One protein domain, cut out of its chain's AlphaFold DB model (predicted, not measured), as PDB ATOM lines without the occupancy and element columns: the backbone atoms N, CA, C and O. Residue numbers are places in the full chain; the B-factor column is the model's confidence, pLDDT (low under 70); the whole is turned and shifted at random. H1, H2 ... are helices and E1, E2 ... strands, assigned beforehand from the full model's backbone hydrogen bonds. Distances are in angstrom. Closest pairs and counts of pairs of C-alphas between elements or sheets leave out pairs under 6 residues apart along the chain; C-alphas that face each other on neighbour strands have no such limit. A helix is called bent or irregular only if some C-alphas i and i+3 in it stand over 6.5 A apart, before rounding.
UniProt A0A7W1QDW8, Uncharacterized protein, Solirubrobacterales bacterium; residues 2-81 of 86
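Overview. This is residues 2 to 81 of the 86 residues of an uncharacterized protein of Solirubrobacterales bacterium (UniProt A0A7W1QDW8). A small, twisted three-stranded sheet has helix H2 packed on it and helix H1 near the same end, while the long loop of residues 55 to 71 reaches out from the hairpin of E2 and E3 and makes much of the length. The printed part has 80 residues, in the order H1, E1, H2, E2, E3; the sheet runs E1, E3, E2, all antiparallel. The class is mixed, helices and strands, with 38 residues in named elements, under half. It is only just compact, close to loose, with a radius of gyration of the C-alphas of 13.6 A, and elongated, spanning 45 by 28 by 20 A.

Arrangement. Inner strand E3, residues 72 to 77, is antiparallel to edge strand E1, residues 25 to 28, with N 75 and O 27 2.7 A apart. It forms a hairpin with edge strand E2, residues 50 to 54, where N 74 and O 52 are 2.8 A apart. H2, residues 34 to 46, is on the sheet; its closest C-alphas to E2 are Val 44 and Ser 50, 6.4 A. E1, H2 and E2 form a split strand-helix-strand unit, two strands running the same way with E3 between them, its crossover right-handed. H1, residues 2 to 11, only grazes the sheet with residues 9 to 10. H1 and H2 only just touch, with 3 pairs of C-alphas within 8 A, the closest Ile 5 and Val 40 at 6.7 A; H2 does so with residues 40 to 43 alone. Every O i to N i+4 pair is within hydrogen-bond range in H1, and 7 of 9 in H2.

Along the chain. H1 begins at C-alpha 2 (224.105, 227.409, 196.053). H2 is 19.1 A long and irregular: C-alphas 35 and 38 are 7.2 A apart. E3 is 15.9 A long and ends at C-alpha 77 (218.576, 219.429, 184.987).

Size, cuts and confidence. The farthest C-alphas, Asp 3 and Gly 61, are 45.1 A apart. The printed part has no cut; the links H1 to E1 and E2 to E3 are long. The model's pLDDT is under 70 at residue 2, residues 16 to 22 and residues 54 to 71.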
ATOM      1  N   THR A   2     225.034 227.917 197.075       65.25
ATOM      2  CA  THR A   2     224.105 227.409 196.053       65.25
ATOM      3  C   THR A   2     223.977 228.316 194.817       65.25
ATOM      4  O   THR A   2     223.985 227.807 193.702       65.25
ATOM      5  N   ASP A   3     223.933 229.644 194.990       71.50
ATOM      6  CA  ASP A   3     223.820 230.597 193.870       71.50
ATOM      7  C   ASP A   3     225.072 230.695 192.994       71.50
ATOM      8  O   ASP A   3     224.948 230.777 191.780       71.50
ATOM      9  N   LEU A   4     226.274 230.578 193.568       76.00
ATOM     10  CA  LEU A   4     227.525 230.579 192.793       76.00
ATOM     11  C   LEU A   4     227.602 229.386 191.831       76.00
ATOM     12  O   LEU A   4     228.067 229.530 190.705       76.00
ATOM     13  N   ILE A   5     227.126 228.211 192.260       79.62
ATOM     14  CA  ILE A   5     227.071 227.005 191.418       79.62
ATOM     15  C   ILE A   5     226.065 227.195 190.287       79.62
ATOM     16  O   ILE A   5     226.360 226.877 189.139       79.62
ATOM     17  N   ARG A   6     224.895 227.756 190.601       78.06
ATOM     18  CA  ARG A   6     223.864 228.078 189.614       78.06
ATOM     19  C   ARG A   6     224.368 229.072 188.569       78.06
ATOM     20  O   ARG A   6     224.167 228.825 187.388       78.06
ATOM     21  N   GLU A   7     225.036 230.148 188.981       79.19
ATOM     22  CA  GLU A   7     225.631 231.114 188.050       79.19
ATOM     23  C   GLU A   7     226.736 230.479 187.204       79.19
ATOM     24  O   GLU A   7     226.746 230.665 185.991       79.19
ATOM     25  N   CYS A   8     227.594 229.641 187.799       76.88
ATOM     26  CA  CYS A   8     228.596 228.889 187.040       76.88
ATOM     27  C   CYS A   8     227.949 227.992 185.978       76.88
ATOM     28  O   CYS A   8     228.406 227.975 184.842       76.88
ATOM     29  N   LEU A   9     226.884 227.262 186.326       76.75
ATOM     30  CA  LEU A   9     226.163 226.386 185.397       76.75
ATOM     31  C   LEU A   9     225.411 227.165 184.307       76.75
ATOM     32  O   LEU A   9     225.289 226.668 183.193       76.75
ATOM     33  N   LEU A  10     224.912 228.368 184.611       77.31
ATOM     34  CA  LEU A  10     224.245 229.244 183.641       77.31
ATOM     35  C   LEU A  10     225.215 229.855 182.625       77.31
ATOM     36  O   LEU A  10     224.820 230.075 181.482       77.31
ATOM     37  N   ASP A  11     226.454 230.128 183.035       80.00
ATOM     38  CA  ASP A  11     227.499 230.673 182.161       80.00
ATOM     39  C   ASP A  11     228.112 229.594 181.244       80.00
ATOM     40  O   ASP A  11     228.674 229.891 180.190       80.00
ATOM     41  N   MET A  12     227.962 228.313 181.605       78.94
ATOM     42  CA  MET A  12     228.513 227.204 180.826       78.94
ATOM     43  C   MET A  12     227.812 227.027 179.474       78.94
ATOM     44  O   MET A  12     226.586 227.157 179.369       78.94
ATOM     45  N   PRO A  13     228.559 226.639 178.423       74.50
ATOM     46  CA  PRO A  13     227.967 226.346 177.132       74.50
ATOM     47  C   PRO A  13     226.992 225.171 177.254       74.50
ATOM     48  O   PRO A  13     227.355 224.048 177.619       74.50
ATOM     49  N   LEU A  14     225.731 225.423 176.900       74.50
ATOM     50  CA  LEU A  14     224.736 224.365 176.804       74.50
ATOM     51  C   LEU A  14     225.172 223.373 175.732       74.50
ATOM     52  O   LEU A  14     225.341 223.715 174.561       74.50
ATOM     53  N   SER A  15     225.337 222.125 176.143       72.62
ATOM     54  CA  SER A  15     225.696 221.058 175.231       72.62
ATOM     55  C   SER A  15     224.448 220.449 174.608       72.62
ATOM     56  O   SER A  15     223.454 220.158 175.278       72.62
ATOM     57  N   ASN A  16     224.515 220.210 173.302       63.91
ATOM     58  CA  ASN A  16     223.507 219.425 172.605       63.91
ATOM     59  C   ASN A  16     223.769 217.943 172.874       63.91
ATOM     60  O   ASN A  16     224.480 217.282 172.125       63.91
ATOM     61  N   MET A  17     223.209 217.445 173.974       65.12
ATOM     62  CA  MET A  17     223.109 216.013 174.231       65.12
ATOM     63  C   MET A  17     222.058 215.428 173.273       65.12
ATOM     64  O   MET A  17     220.933 215.922 173.184       65.12
ATOM     65  N   THR A  18     222.433 214.390 172.535       64.56
ATOM     66  CA  THR A  18     221.602 213.681 171.552       64.56
ATOM     67  C   THR A  18     220.364 213.072 172.209       64.56
ATOM     68  O   THR A  18     219.275 213.124 171.646       64.56
ATOM     69  N   ASN A  19     220.519 212.554 173.431       64.00
ATOM     70  CA  ASN A  19     219.436 211.994 174.248       64.00
ATOM     71  C   ASN A  19     218.966 212.954 175.353       64.00
ATOM     72  O   ASN A  19     218.582 212.516 176.438       64.00
ATOM     73  N   ARG A  20     219.020 214.268 175.117       69.12
ATOM     74  CA  ARG A  20     218.539 215.242 176.101       69.12
ATOM     75  C   ARG A  20     217.029 215.073 176.315       69.12
ATOM     76  O   ARG A  20     216.284 215.193 175.341       69.12
ATOM     77  N   PRO A  21     216.557 214.871 177.557       68.56
ATOM     78  CA  PRO A  21     215.129 214.903 177.849       68.56
ATOM     79  C   PRO A  21     214.524 216.244 177.416       68.56
ATOM     80  O   PRO A  21     215.123 217.304 177.634       68.56
ATOM     81  N   GLU A  22     213.350 216.213 176.785       69.75
ATOM     82  CA  GLU A  22     212.675 217.431 176.334       69.75
ATOM     83  C   GLU A  22     212.436 218.389 177.508       69.75
ATOM     84  O   GLU A  22     211.961 217.999 178.574       69.75
ATOM     85  N   GLY A  23     212.806 219.659 177.322       73.31
ATOM     86  CA  GLY A  23     212.681 220.683 178.361       73.31
ATOM     87  C   GLY A  23     213.755 220.647 179.454       73.31
ATOM     88  O   GLY A  23     213.668 221.447 180.382       73.31
ATOM     89  N   MET A  24     214.771 219.784 179.357       80.06
ATOM     90  CA  MET A  24     215.931 219.799 180.256       80.06
ATOM     91  C   MET A  24     217.154 220.443 179.604       80.06
ATOM     92  O   MET A  24     217.322 220.434 178.384       80.06
ATOM     93  N   LEU A  25     218.016 221.013 180.439       81.19
ATOM     94  CA  LEU A  25     219.327 221.520 180.062       81.19
ATOM     95  C   LEU A  25     220.352 220.402 180.212       81.19
ATOM     96  O   LEU A  25     220.243 219.593 181.128       81.19
ATOM     97  N   ALA A  26     221.333 220.375 179.314       84.00
ATOM     98  CA  ALA A  26     222.463 219.461 179.383       84.00
ATOM     99  C   ALA A  26     223.759 220.276 179.382       84.00
ATOM    100  O   ALA A  26     224.001 221.060 178.463       84.00
ATOM    101  N   ILE A  27     224.582 220.092 180.409       84.69
ATOM    102  CA  ILE A  27     225.882 220.755 180.566       84.69
ATOM    103  C   ILE A  27     226.932 219.662 180.677       84.69
ATOM    104  O   ILE A  27     226.739 218.710 181.430       84.69
ATOM    105  N   ARG A  28     228.039 219.749 179.940       85.12
ATOM    106  CA  ARG A  28     229.108 218.754 180.075       85.12
ATOM    107  C   ARG A  28     229.738 218.858 181.451       85.12
ATOM    108  O   ARG A  28     230.207 219.914 181.856       85.12
ATOM    109  N   ARG A  29     229.842 217.721 182.133       85.19
ATOM    110  CA  ARG A  29     230.605 217.615 183.379       85.19
ATOM    111  C   ARG A  29     232.085 217.915 183.164       85.19
ATOM    112  O   ARG A  29     232.753 218.368 184.085       85.19
ATOM    113  N   ASP A  30     232.589 217.658 181.959       84.00
ATOM    114  CA  ASP A  30     233.995 217.900 181.649       84.00
ATOM    115  C   ASP A  30     234.348 219.394 181.584       84.00
ATOM    116  O   ASP A  30     235.460 219.756 181.955       84.00
ATOM    117  N   ASP A  31     233.373 220.249 181.245       84.69
ATOM    118  CA  ASP A  31     233.520 221.713 181.242       84.69
ATOM    119  C   ASP A  31     233.574 222.290 182.673       84.69
ATOM    120  O   ASP A  31     234.059 223.402 182.889       84.69
ATOM    121  N   VAL A  32     233.127 221.521 183.676       83.00
ATOM    122  CA  VAL A  32     233.235 221.888 185.092       83.00
ATOM    123  C   VAL A  32     234.633 221.549 185.628       83.00
ATOM    124  O   VAL A  32     235.089 220.408 185.472       83.00
ATOM    125  N   PRO A  33     235.308 222.491 186.322       81.56
ATOM    126  CA  PRO A  33     236.613 222.251 186.929       81.56
ATOM    127  C   PRO A  33     236.581 221.061 187.883       81.56
ATOM    128  O   PRO A  33     235.687 220.978 188.720       81.56
ATOM    129  N   GLU A  34     237.583 220.180 187.819       84.38
ATOM    130  CA  GLU A  34     237.591 218.918 188.576       84.38
ATOM    131  C   GLU A  34     237.357 219.103 190.080       84.38
ATOM    132  O   GLU A  34     236.510 218.438 190.661       84.38
ATOM    133  N   GLN A  35     238.008 220.107 190.666       85.00
ATOM    134  CA  GLN A  35     237.860 220.516 192.066       85.00
ATOM    135  C   GLN A  35     236.439 220.951 192.478       85.00
ATOM    136  O   GLN A  35     236.119 220.962 193.662       85.00
ATOM    137  N   ALA A  36     235.599 221.348 191.519       83.12
ATOM    138  CA  ALA A  36     234.214 221.745 191.746       83.12
ATOM    139  C   ALA A  36     233.220 220.631 191.385       83.12
ATOM    140  O   ALA A  36     232.065 220.714 191.801       83.12
ATOM    141  N   ARG A  37     233.642 219.591 190.650       85.62
ATOM    142  CA  ARG A  37     232.749 218.543 190.134       85.62
ATOM    143  C   ARG A  37     231.972 217.853 191.246       85.62
ATOM    144  O   ARG A  37     230.763 217.768 191.124       85.62
ATOM    145  N   ASP A  38     232.606 217.448 192.345       88.25
ATOM    146  CA  ASP A  38     231.898 216.783 193.454       88.25
ATOM    147  C   ASP A  38     230.828 217.678 194.099       88.25
ATOM    148  O   ASP A  38     229.747 217.221 194.469       88.25
ATOM    149  N   VAL A  39     231.103 218.981 194.203       88.81
ATOM    150  CA  VAL A  39     230.157 219.952 194.770       88.81
ATOM    151  C   VAL A  39     228.994 220.196 193.808       88.81
ATOM    152  O   VAL A  39     227.846 220.299 194.239       88.81
ATOM    153  N   VAL A  40     229.279 220.277 192.507       87.00
ATOM    154  CA  VAL A  40     228.266 220.427 191.456       87.00
ATOM    155  C   VAL A  40     227.428 219.158 191.321       87.00
ATOM    156  O   VAL A  40     226.212 219.270 191.222       87.00
ATOM    157  N   ASP A  41     228.037 217.971 191.388       89.31
ATOM    158  CA  ASP A  41     227.360 216.669 191.378       89.31
ATOM    159  C   ASP A  41     226.296 216.636 192.491       89.31
ATOM    160  O   ASP A  41     225.104 216.499 192.210       89.31
ATOM    161  N   ALA A  42     226.711 216.900 193.736       88.56
ATOM    162  CA  ALA A  42     225.808 216.936 194.885       88.56
ATOM    163  C   ALA A  42     224.719 218.016 194.754       88.56
ATOM    164  O   ALA A  42     223.574 217.810 195.164       88.56
ATOM    165  N   TRP A  43     225.052 219.177 194.181       88.19
ATOM    166  CA  TRP A  43     224.087 220.248 193.943       88.19
ATOM    167  C   TRP A  43     223.028 219.843 192.916       88.19
ATOM    168  O   TRP A  43     221.840 220.058 193.155       88.19
ATOM    169  N   VAL A  44     223.441 219.246 191.795       87.12
ATOM    170  CA  VAL A  44     222.546 218.804 190.719       87.12
ATOM    171  C   VAL A  44     221.575 217.753 191.247       87.12
ATOM    172  O   VAL A  44     220.372 217.908 191.048       87.12
ATOM    173  N   GLU A  45     222.064 216.757 191.990       87.88
ATOM    174  CA  GLU A  45     221.212 215.741 192.621       87.88
ATOM    175  C   GLU A  45     220.229 216.359 193.630       87.88
ATOM    176  O   GLU A  45     219.037 216.044 193.618       87.88
ATOM    177  N   ALA A  46     220.687 217.305 194.457       85.88
ATOM    178  CA  ALA A  46     219.835 217.987 195.434       85.88
ATOM    179  C   ALA A  46     218.729 218.851 194.797       85.88
ATOM    180  O   ALA A  46     217.695 219.078 195.424       85.88
ATOM    181  N   HIS A  47     218.923 219.321 193.562       83.94
ATOM    182  CA  HIS A  47     217.948 220.136 192.826       83.94
ATOM    183  C   HIS A  47     217.113 219.316 191.828       83.94
ATOM    184  O   HIS A  47     216.459 219.883 190.949       83.94
ATOM    185  N   GLY A  48     217.112 217.984 191.964       81.06
ATOM    186  CA  GLY A  48     216.313 217.083 191.129       81.06
ATOM    187  C   GLY A  48     216.837 216.931 189.700       81.06
ATOM    188  O   GLY A  48     216.088 216.524 188.812       81.06
ATOM    189  N   GLY A  49     218.098 217.292 189.465       84.06
ATOM    190  CA  GLY A  49     218.826 216.924 188.260       84.06
ATOM    191  C   GLY A  49     219.481 215.550 188.392       84.06
ATOM    192  O   GLY A  49     219.538 214.960 189.469       84.06
ATOM    193  N   SER A  50     220.004 215.056 187.277       84.81
ATOM    194  CA  SER A  50     220.664 213.758 187.173       84.81
ATOM    195  C   SER A  50     221.950 213.875 186.367       84.81
ATOM    196  O   SER A  50     222.045 214.657 185.420       84.81
ATOM    197  N   ILE A  51     222.938 213.050 186.702       86.56
ATOM    198  CA  ILE A  51     224.166 212.919 185.916       86.56
ATOM    199  C   ILE A  51     223.940 211.801 184.901       86.56
ATOM    200  O   ILE A  51     223.847 210.629 185.265       86.56
ATOM    201  N   ALA A  52     223.823 212.164 183.628       81.25
ATOM    202  CA  ALA A  52     223.631 211.214 182.545       81.25
ATOM    203  C   ALA A  52     224.945 211.002 181.790       81.25
ATOM    204  O   ALA A  52     225.649 211.955 181.453       81.25
ATOM    205  N   GLU A  53     225.274 209.751 181.494       78.81
ATOM    206  CA  GLU A  53     226.373 209.422 180.591       78.81
ATOM    207  C   GLU A  53     225.802 209.244 179.183       78.81
ATOM    208  O   GLU A  53     224.958 208.375 178.955       78.81
ATOM    209  N   GLU A  54     226.227 210.083 178.237       67.31
ATOM    210  CA  GLU A  54     225.872 209.857 176.842       67.31
ATOM    211  C   GLU A  54     226.818 208.808 176.263       67.31
ATOM    212  O   GLU A  54     228.027 209.054 176.225       67.31
ATOM    213  N   PRO A  55     226.313 207.658 175.783       58.47
ATOM    214  CA  PRO A  55     227.172 206.697 175.116       58.47
ATOM    215  C   PRO A  55     227.831 207.381 173.916       58.47
ATOM    216  O   PRO A  55     227.162 208.062 173.141       58.47
ATOM    217  N   LEU A  56     229.141 207.195 173.746       51.69
ATOM    218  CA  LEU A  56     229.852 207.617 172.538       51.69
ATOM    219  C   LEU A  56     229.274 206.858 171.337       51.69
ATOM    220  O   LEU A  56     229.747 205.778 170.983       51.69
ATOM    221  N   ILE A  57     228.239 207.396 170.694       48.06
ATOM    222  CA  ILE A  57     227.738 206.843 169.439       48.06
ATOM    223  C   ILE A  57     228.671 207.333 168.328       48.06
ATOM    224  O   ILE A  57     228.367 208.255 167.575       48.06
ATOM    225  N   VAL A  58     229.842 206.709 168.211       46.97
ATOM    226  CA  VAL A  58     230.670 206.844 167.011       46.97
ATOM    227  C   VAL A  58     230.066 205.927 165.948       46.97
ATOM    228  O   VAL A  58     230.410 204.750 165.861       46.97
ATOM    229  N   VAL A  59     229.133 206.434 165.135       47.47
ATOM    230  CA  VAL A  59     228.640 205.683 163.967       47.47
ATOM    231  C   VAL A  59     229.690 205.755 162.856       47.47
ATOM    232  O   VAL A  59     229.595 206.569 161.945       47.47
ATOM    233  N   HIS A  60     230.708 204.897 162.904       42.38
ATOM    234  CA  HIS A  60     231.503 204.583 161.714       42.38
ATOM    235  C   HIS A  60     230.853 203.389 161.000       42.38
ATOM    236  O   HIS A  60     231.038 202.239 161.383       42.38
ATOM    237  N   GLY A  61     230.053 203.655 159.961       45.34
ATOM    238  CA  GLY A  61     229.659 202.624 158.990       45.34
ATOM    239  C   GLY A  61     228.585 201.612 159.424       45.34
ATOM    240  O   GLY A  61     228.638 200.460 159.004       45.34
ATOM    241  N   GLY A  62     227.592 202.011 160.228       46.41
ATOM    242  CA  GLY A  62     226.362 201.217 160.410       46.41
ATOM    243  C   GLY A  62     226.452 200.024 161.371       46.41
ATOM    244  O   GLY A  62     225.547 199.193 161.391       46.41
ATOM    245  N   LYS A  63     227.501 199.937 162.193       48.09
ATOM    246  CA  LYS A  63     227.563 199.015 163.336       48.09
ATOM    247  C   LYS A  63     227.729 199.819 164.617       48.09
ATOM    248  O   LYS A  63     228.780 200.409 164.838       48.09
ATOM    249  N   THR A  64     226.692 199.851 165.447       48.84
ATOM    250  CA  THR A  64     226.758 200.428 166.793       48.84
ATOM    251  C   THR A  64     227.696 199.559 167.633       48.84
ATOM    252  O   THR A  64     227.399 198.370 167.792       48.84
ATOM    253  N   PRO A  65     228.832 200.068 168.144       48.16
ATOM    254  CA  PRO A  65     229.659 199.272 169.032       48.16
ATOM    255  C   PRO A  65     228.874 199.014 170.321       48.16
ATOM    256  O   PRO A  65     228.421 199.936 170.999       48.16
ATOM    257  N   ALA A  66     228.671 197.734 170.629       54.16
ATOM    258  CA  ALA A  66     228.228 197.318 171.945       54.16
ATOM    259  C   ALA A  66     229.345 197.673 172.932       54.16
ATOM    260  O   ALA A  66     230.483 197.265 172.734       54.16
ATOM    261  N   GLN A  67     228.996 198.423 173.974       58.53
ATOM    262  CA  GLN A  67     229.880 198.881 175.047       58.53
ATOM    263  C   GLN A  67     230.924 199.937 174.657       58.53
ATOM    264  O   GLN A  67     231.926 199.689 173.993       58.53
ATOM    265  N   SER A  68     230.757 201.122 175.231       43.41
ATOM    266  CA  SER A  68     231.883 201.956 175.644       43.41
ATOM    267  C   SER A  68     231.439 202.749 176.862       43.41
ATOM    268  O   SER A  68     230.787 203.779 176.731       43.41
ATOM    269  N   GLY A  69     231.754 202.219 178.049       47.06
ATOM    270  CA  GLY A  69     231.630 202.911 179.338       47.06
ATOM    271  C   GLY A  69     232.688 204.006 179.472       47.06
ATOM    272  O   GLY A  69     233.577 203.932 180.313       47.06
ATOM    273  N   GLY A  70     232.631 204.966 178.558       53.09
ATOM    274  CA  GLY A  70     233.513 206.126 178.459       53.09
ATOM    275  C   GLY A  70     232.790 207.286 177.785       53.09
ATOM    276  O   GLY A  70     233.407 208.076 177.076       53.09
ATOM    277  N   GLY A  71     231.464 207.326 177.925       63.25
ATOM    278  CA  GLY A  71     230.639 208.393 177.397       63.25
ATOM    279  C   GLY A  71     230.961 209.740 178.036       63.25
ATOM    280  O   GLY A  71     231.416 209.808 179.180       63.25
ATOM    281  N   ALA A  72     230.715 210.833 177.314       75.25
ATOM    282  CA  ALA A  72     230.770 212.149 177.939       75.25
ATOM    283  C   ALA A  72     229.662 212.226 179.003       75.25
ATOM    284  O   ALA A  72     228.508 211.877 178.742       75.25
ATOM    285  N   LYS A  73     230.021 212.658 180.216       84.00
ATOM    286  CA  LYS A  73     229.063 212.859 181.306       84.00
ATOM    287  C   LYS A  73     228.451 214.246 181.196       84.00
ATOM    288  O   LYS A  73     229.171 215.226 180.998       84.00
ATOM    289  N   TYR A  74     227.140 214.321 181.360       86.38
ATOM    290  CA  TYR A  74     226.372 215.553 181.315       86.38
ATOM    291  C   TYR A  74     225.550 215.705 182.591       86.38
ATOM    292  O   TYR A  74     224.929 214.755 183.066       86.38
ATOM    293  N   TYR A  75     225.514 216.921 183.119       87.19
ATOM    294  CA  TYR A  75     224.511 217.350 184.076       87.19
ATOM    295  C   TYR A  75     223.222 217.632 183.334       87.19
ATOM    296  O   TYR A  75     223.181 218.510 182.470       87.19
ATOM    297  N   VAL A  76     222.183 216.878 183.670       87.56
ATOM    298  CA  VAL A  76     220.853 217.037 183.106       87.56
ATOM    299  C   VAL A  76     219.940 217.569 184.191       87.56
ATOM    300  O   VAL A  76     219.722 216.918 185.206       87.56
ATOM    301  N   LEU A  77     219.413 218.769 183.994       86.38
ATOM    302  CA  LEU A  77     218.576 219.429 184.987       86.38
ATOM    303  C   LEU A  77     217.497 220.267 184.320       86.38
ATOM    304  O   LEU A  77     217.677 220.800 183.224       86.38
ATOM    305  N   ALA A  78     216.358 220.403 184.992       83.31
ATOM    306  CA  ALA A  78     215.313 221.299 184.529       83.31
ATOM    307  C   ALA A  78     215.803 222.760 184.600       83.31
ATOM    308  O   ALA A  78     216.433 223.145 185.587       83.31
ATOM    309  N   PRO A  79     215.457 223.625 183.632       80.12
ATOM    310  CA  PRO A  79     215.801 225.047 183.683       80.12
ATOM    311  C   PRO A  79     215.217 225.746 184.920       80.12
ATOM    312  O   PRO A  79     215.771 226.732 185.392       80.12
ATOM    313  N   ALA A  80     214.126 225.218 185.486       80.12
ATOM    314  CA  ALA A  80     213.558 225.699 186.741       80.12
ATOM    315  C   ALA A  80     214.499 225.510 187.948       80.12
ATOM    316  O   ALA A  80     214.478 226.340 188.848       80.12
ATOM    317  N   ALA A  81     215.363 224.488 187.953       77.12
ATOM    318  CA  ALA A  81     216.350 224.281 189.019       77.12
ATOM    319  C   ALA A  81     217.413 225.397 189.053       77.12
ATOM    320  O   ALA A  81     217.942 225.752 190.111       77.12
TER     321      ALA A  81